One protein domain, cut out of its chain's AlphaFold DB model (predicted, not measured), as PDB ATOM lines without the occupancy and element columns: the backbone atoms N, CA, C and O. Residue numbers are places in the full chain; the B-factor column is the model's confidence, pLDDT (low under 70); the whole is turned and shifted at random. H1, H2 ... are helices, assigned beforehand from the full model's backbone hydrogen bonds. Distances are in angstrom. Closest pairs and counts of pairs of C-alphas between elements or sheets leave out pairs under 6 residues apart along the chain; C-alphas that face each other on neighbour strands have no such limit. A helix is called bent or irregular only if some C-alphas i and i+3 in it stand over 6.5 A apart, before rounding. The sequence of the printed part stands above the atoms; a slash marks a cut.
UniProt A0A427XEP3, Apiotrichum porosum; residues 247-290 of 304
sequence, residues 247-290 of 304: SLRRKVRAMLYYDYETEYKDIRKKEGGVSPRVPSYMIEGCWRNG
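This is residues 247 to 290 of the 304 residues of a protein of Apiotrichum porosum (UniProt A0A427XEP3). The model is an open arch of three short helices strung along the chain, with an empty middle and no two helices touching. H2, the longest helix, makes the top; H1 makes one leg, and residues 271 to 280, with no named element, lead down the other side to H3 at its foot. The printed part has 44 residues, with three named helices in the order H1, H2, H3 and no named strand, and the class is all helix. It is extended, with a radius of gyration of the C-alphas of 14.6 A, and it spans 39 by 26 by 10 A, only just flat.

H2 is residues 260 to 270, 15.2 A from first to last C-alpha; C-alpha 260 is at (-34.223, 29.033, -6.467) and C-alpha 270 at (-42.337, 18.679, 1.161). H1 is residues 247 to 256, 14.1 A from first to last C-alpha, and begins with C-alpha 247 at (-13.693, 29.749, -9.881). H3 is residues 281 to 288, 10.7 A from first to last C-alpha, and ends with C-alpha 288 at (-30.135, 21.896, 19.032). No helix is bent or irregular.

H2 touches no helix. H1 and H2 are apart, with no C-alpha of the one within 8 A of the other, though a tight link of 3 residues, 257 to 259, joins them. H2 and H3 are apart by the same measure, and a short link of 10 residues, 271 to 280, joins them. H1 and H3 are apart too. The N-to-C direction of H1 has components of -1.00 along x, 0.05 along y and -0.00 along z; that of H2 has -0.53, -0.61 and 0.59; that of H3 has -0.16, -0.72 and 0.67. In H1 and H2 every O i to N i+4 pair is within hydrogen-bond range. In H3, 2 of 4 such pairs are within range, and 2 of 5 O i to N i+3 pairs.

The two C-alphas farthest apart are those of Arg 249 and Gly 290, at 39.3 A, and the first and last printed C-alphas, of Ser 247 and Gly 290, are 37.3 A apart. Residues 247 to 263 stand free, of which 247 to 256 belong to H1 and 260 to 263 to H2. Residues 278 to 290 stand free as well, of which 281 to 288 belong to H3. The printed part has no cut, and no link is long. The mean pLDDT of the printed part is 79.1; it is 92 in H1, 92 in H2 and 51 in H3, and the 13 residues 278 to 290 are under 70.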
ATOM      1  N   SER A 247     -12.854  30.307 -10.944       91.75
ATOM      2  CA  SER A 247     -13.693  29.749  -9.881       91.75
ATOM      3  C   SER A 247     -14.757  30.737  -9.419       91.75
ATOM      4  O   SER A 247     -15.913  30.339  -9.284       91.75
ATOM      5  N   LEU A 248     -14.414  32.020  -9.265       90.69
ATOM      6  CA  LEU A 248     -15.388  33.060  -8.939       90.69
ATOM      7  C   LEU A 248     -16.476  33.157 -10.012       90.69
ATOM      8  O   LEU A 248     -17.661  33.077  -9.698       90.69
ATOM      9  N   ARG A 249     -16.093  33.246 -11.293       94.31
ATOM     10  CA  ARG A 249     -17.049  33.266 -12.413       94.31
ATOM     11  C   ARG A 249     -17.954  32.042 -12.405       94.31
ATOM     12  O   ARG A 249     -19.155  32.183 -12.602       94.31
ATOM     13  N   ARG A 250     -17.399  30.850 -12.161       94.88
ATOM     14  CA  ARG A 250     -18.171  29.606 -12.064       94.88
ATOM     15  C   ARG A 250     -19.175  29.659 -10.910       94.88
ATOM     16  O   ARG A 250     -20.327  29.308 -11.130       94.88
ATOM     17  N   LYS A 251     -18.766  30.118  -9.722       89.00
ATOM     18  CA  LYS A 251     -19.629  30.242  -8.531       89.00
ATOM     19  C   LYS A 251     -20.746  31.264  -8.742       89.00
ATOM     20  O   LYS A 251     -21.908  30.939  -8.528       89.00
ATOM     21  N   VAL A 252     -20.414  32.454  -9.243       91.75
ATOM     22  CA  VAL A 252     -21.396  33.503  -9.566       91.75
ATOM     23  C   VAL A 252     -22.371  33.019 -10.635       91.75
ATOM     24  O   VAL A 252     -23.575  33.193 -10.491       91.75
ATOM     25  N   ARG A 253     -21.877  32.354 -11.686       94.44
ATOM     26  CA  ARG A 253     -22.727  31.755 -12.721       94.44
ATOM     27  C   ARG A 253     -23.661  30.700 -12.131       94.44
ATOM     28  O   ARG A 253     -24.849  30.736 -12.419       94.44
ATOM     29  N   ALA A 254     -23.132  29.778 -11.328       89.50
ATOM     30  CA  ALA A 254     -23.933  28.745 -10.682       89.50
ATOM     31  C   ALA A 254     -25.048  29.372  -9.843       89.50
ATOM     32  O   ALA A 254     -26.185  28.968  -9.997       89.50
ATOM     33  N   MET A 255     -24.742  30.408  -9.059       88.81
ATOM     34  CA  MET A 255     -25.729  31.146  -8.273       88.81
ATOM     35  C   MET A 255     -26.787  31.832  -9.150       88.81
ATOM     36  O   MET A 255     -27.973  31.663  -8.918       88.81
ATOM     37  N   LEU A 256     -26.387  32.576 -10.184       94.19
ATOM     38  CA  LEU A 256     -27.328  33.331 -11.025       94.19
ATOM     39  C   LEU A 256     -28.276  32.445 -11.842       94.19
ATOM     40  O   LEU A 256     -29.397  32.857 -12.122       94.19
ATOM     41  N   TYR A 257     -27.819  31.265 -12.258       95.19
ATOM     42  CA  TYR A 257     -28.615  30.335 -13.064       95.19
ATOM     43  C   TYR A 257     -29.241  29.203 -12.243       95.19
ATOM     44  O   TYR A 257     -29.844  28.303 -12.826       95.19
ATOM     45  N   TYR A 258     -29.089  29.219 -10.917       91.69
ATOM     46  CA  TYR A 258     -29.762  28.259 -10.055       91.69
ATOM     47  C   TYR A 258     -31.238  28.637  -9.914       91.69
ATOM     48  O   TYR A 258     -31.572  29.778  -9.592       91.69
ATOM     49  N   ASP A 259     -32.128  27.678 -10.157       95.06
ATOM     50  CA  ASP A 259     -33.570  27.887 -10.052       95.06
ATOM     51  C   ASP A 259     -34.029  27.800  -8.588       95.06
ATOM     52  O   ASP A 259     -34.573  26.794  -8.123       95.06
ATOM     53  N   TYR A 260     -33.788  28.888  -7.855       89.50
ATOM     54  CA  TYR A 260     -34.223  29.033  -6.467       89.50
ATOM     55  C   TYR A 260     -35.749  28.992  -6.314       89.50
ATOM     56  O   TYR A 260     -36.242  28.626  -5.249       89.50
ATOM     57  N   GLU A 261     -36.514  29.361  -7.347       92.00
ATOM     58  CA  GLU A 261     -37.975  29.354  -7.275       92.00
ATOM     59  C   GLU A 261     -38.511  27.921  -7.265       92.00
ATOM     60  O   GLU A 261     -39.349  27.581  -6.422       92.00
ATOM     61  N   THR A 262     -38.014  27.073  -8.165       96.44
ATOM     62  CA  THR A 262     -38.366  25.651  -8.183       96.44
ATOM     63  C   THR A 262     -37.887  24.954  -6.914       96.44
ATOM     64  O   THR A 262     -38.688  24.268  -6.280       96.44
ATOM     65  N   GLU A 263     -36.646  25.195  -6.465       90.44
ATOM     66  CA  GLU A 263     -36.152  24.644  -5.193       90.44
ATOM     67  C   GLU A 263     -37.059  25.042  -4.016       90.44
ATOM     68  O   GLU A 263     -37.480  24.192  -3.229       90.44
ATOM     69  N   TYR A 264     -37.430  26.320  -3.918       89.38
ATOM     70  CA  TYR A 264     -38.323  26.806  -2.870       89.38
ATOM     71  C   TYR A 264     -39.709  26.152  -2.926       89.38
ATOM     72  O   TYR A 264     -40.244  25.746  -1.889       89.38
ATOM     73  N   LYS A 265     -40.304  26.020  -4.119       94.25
ATOM     74  CA  LYS A 265     -41.598  25.341  -4.307       94.25
ATOM     75  C   LYS A 265     -41.522  23.875  -3.888       94.25
ATOM     76  O   LYS A 265     -42.439  23.394  -3.218       94.25
ATOM     77  N   ASP A 266     -40.434  23.191  -4.224       93.06
ATOM     78  CA  ASP A 266     -40.206  21.799  -3.846       93.06
ATOM     79  C   ASP A 266     -40.059  21.636  -2.333       93.06
ATOM     80  O   ASP A 266     -40.665  20.731  -1.753       93.06
ATOM     81  N   ILE A 267     -39.310  22.529  -1.676       88.25
ATOM     82  CA  ILE A 267     -39.193  22.540  -0.213       88.25
ATOM     83  C   ILE A 267     -40.568  22.783   0.418       88.25
ATOM     84  O   ILE A 267     -41.002  21.991   1.249       88.25
ATOM     85  N   ARG A 268     -41.317  23.804  -0.019       92.94
ATOM     86  CA  ARG A 268     -42.672  24.066   0.501       92.94
ATOM     87  C   ARG A 268     -43.609  22.886   0.335       92.94
ATOM     88  O   ARG A 268     -44.379  22.586   1.241       92.94
ATOM     89  N   LYS A 269     -43.575  22.221  -0.819       95.50
ATOM     90  CA  LYS A 269     -44.412  21.048  -1.077       95.50
ATOM     91  C   LYS A 269     -44.079  19.905  -0.114       95.50
ATOM     92  O   LYS A 269     -45.002  19.255   0.371       95.50
ATOM     93  N   LYS A 270     -42.792  19.677   0.175       92.69
ATOM     94  CA  LYS A 270     -42.337  18.679   1.161       92.69
ATOM     95  C   LYS A 270     -42.794  19.026   2.582       92.69
ATOM     96  O   LYS A 270     -43.224  18.134   3.301       92.69
ATOM     97  N   GLU A 271     -42.802  20.308   2.935       90.25
ATOM     98  CA  GLU A 271     -43.231  20.832   4.243       90.25
ATOM     99  C   GLU A 271     -44.756  21.086   4.340       90.25
ATOM    100  O   GLU A 271     -45.218  21.954   5.082       90.25
ATOM    101  N   GLY A 272     -45.581  20.377   3.555       94.31
ATOM    102  CA  GLY A 272     -47.048  20.473   3.644       94.31
ATOM    103  C   GLY A 272     -47.634  21.824   3.208       94.31
ATOM    104  O   GLY A 272     -48.715  22.209   3.645       94.31
ATOM    105  N   GLY A 273     -46.923  22.566   2.358       92.50
ATOM    106  CA  GLY A 273     -47.307  23.896   1.882       92.50
ATOM    107  C   GLY A 273     -46.857  25.039   2.793       92.50
ATOM    108  O   GLY A 273     -47.022  26.206   2.425       92.50
ATOM    109  N   VAL A 274     -46.250  24.747   3.943       89.06
ATOM    110  CA  VAL A 274     -45.708  25.764   4.848       89.06
ATOM    111  C   VAL A 274     -44.388  26.283   4.279       89.06
ATOM    112  O   VAL A 274     -43.579  25.518   3.756       89.06
ATOM    113  N   SER A 275     -44.173  27.602   4.316       83.62
ATOM    114  CA  SER A 275     -42.862  28.161   3.979       83.62
ATOM    115  C   SER A 275     -41.819  27.576   4.929       83.62
ATOM    116  O   SER A 275     -42.048  27.641   6.141       83.62
ATOM    117  N   PRO A 276     -40.698  27.019   4.428       74.06
ATOM    118  CA  PRO A 276     -39.643  26.542   5.304       74.06
ATOM    119  C   PRO A 276     -39.267  27.683   6.241       74.06
ATOM    120  O   PRO A 276     -38.922  28.781   5.789       74.06
ATOM    121  N   ARG A 277     -39.378  27.447   7.552       72.00
ATOM    122  CA  ARG A 277     -38.743  28.340   8.514       72.00
ATOM    123  C   ARG A 277     -37.270  28.235   8.196       72.00
ATOM    124  O   ARG A 277     -36.696  27.174   8.400       72.00
ATOM    125  N   VAL A 278     -36.692  29.292   7.627       59.31
ATOM    126  CA  VAL A 278     -35.241  29.406   7.563       59.31
ATOM    127  C   VAL A 278     -34.832  29.390   9.025       59.31
ATOM    128  O   VAL A 278     -35.192  30.333   9.740       59.31
ATOM    129  N   PRO A 279     -34.181  28.319   9.509       52.41
ATOM    130  CA  PRO A 279     -33.631  28.349  10.842       52.41
ATOM    131  C   PRO A 279     -32.810  29.618  10.894       52.41
ATOM    132  O   PRO A 279     -31.992  29.849   9.996       52.41
ATOM    133  N   SER A 280     -33.020  30.468  11.894       48.97
ATOM    134  CA  SER A 280     -31.962  31.404  12.226       48.97
ATOM    135  C   SER A 280     -30.748  30.513  12.482       48.97
ATOM    136  O   SER A 280     -30.701  29.786  13.471       48.97
ATOM    137  N   TYR A 281     -29.843  30.432  11.507       49.31
ATOM    138  CA  TYR A 281     -28.787  29.423  11.480       49.31
ATOM    139  C   TYR A 281     -27.875  29.568  12.706       49.31
ATOM    140  O   TYR A 281     -27.252  28.602  13.140       49.31
ATOM    141  N   MET A 282     -27.859  30.766  13.302       51.00
ATOM    142  CA  MET A 282     -27.206  31.047  14.574       51.00
ATOM    143  C   MET A 282     -28.005  30.562  15.788       51.00
ATOM    144  O   MET A 282     -27.400  30.110  16.750       51.00
ATOM    145  N   ILE A 283     -29.338  30.614  15.756       54.00
ATOM    146  CA  ILE A 283     -30.197  30.303  16.904       54.00
ATOM    147  C   ILE A 283     -30.518  28.802  16.965       54.00
ATOM    148  O   ILE A 283     -30.330  28.190  18.009       54.00
ATOM    149  N   GLU A 284     -30.906  28.136  15.873       51.41
ATOM    150  CA  GLU A 284     -31.285  26.711  15.942       51.41
ATOM    151  C   GLU A 284     -30.100  25.759  16.134       51.41
ATOM    152  O   GLU A 284     -30.218  24.790  16.880       51.41
ATOM    153  N   GLY A 285     -28.941  26.021  15.521       52.41
ATOM    154  CA  GLY A 285     -27.729  25.233  15.791       52.41
ATOM    155  C   GLY A 285     -27.259  25.379  17.241       52.41
ATOM    156  O   GLY A 285     -26.666  24.471  17.816       52.41
ATOM    157  N   CYS A 286     -27.575  26.515  17.846       54.88
ATOM    158  CA  CYS A 286     -27.290  26.841  19.227       54.88
ATOM    159  C   CYS A 286     -28.310  26.182  20.186       54.88
ATOM    160  O   CYS A 286     -27.889  25.556  21.157       54.88
ATOM    161  N   TRP A 287     -29.609  26.153  19.857       47.88
ATOM    162  CA  TRP A 287     -30.633  25.394  20.597       47.88
ATOM    163  C   TRP A 287     -30.462  23.877  20.491       47.88
ATOM    164  O   TRP A 287     -30.464  23.184  21.504       47.88
ATOM    165  N   ARG A 288     -30.257  23.343  19.281       48.22
ATOM    166  CA  ARG A 288     -30.135  21.896  19.032       48.22
ATOM    167  C   ARG A 288     -28.914  21.282  19.727       48.22
ATOM    168  O   ARG A 288     -28.923  20.097  20.031       48.22
ATOM    169  N   ASN A 289     -27.891  22.091  20.004       53.56
ATOM    170  CA  ASN A 289     -26.678  21.671  20.707       53.56
ATOM    171  C   ASN A 289     -26.618  22.135  22.176       53.56
ATOM    172  O   ASN A 289     -25.577  21.949  22.805       53.56
ATOM    173  N   GLY A 290     -27.675  22.763  22.710       46.94
ATOM    174  CA  GLY A 290     -27.724  23.254  24.094       46.94
ATOM    175  C   GLY A 290     -26.703  24.353  24.423       46.94
ATOM    176  O   GLY A 290     -26.238  24.435  25.553       46.94
TER     177      GLY A 290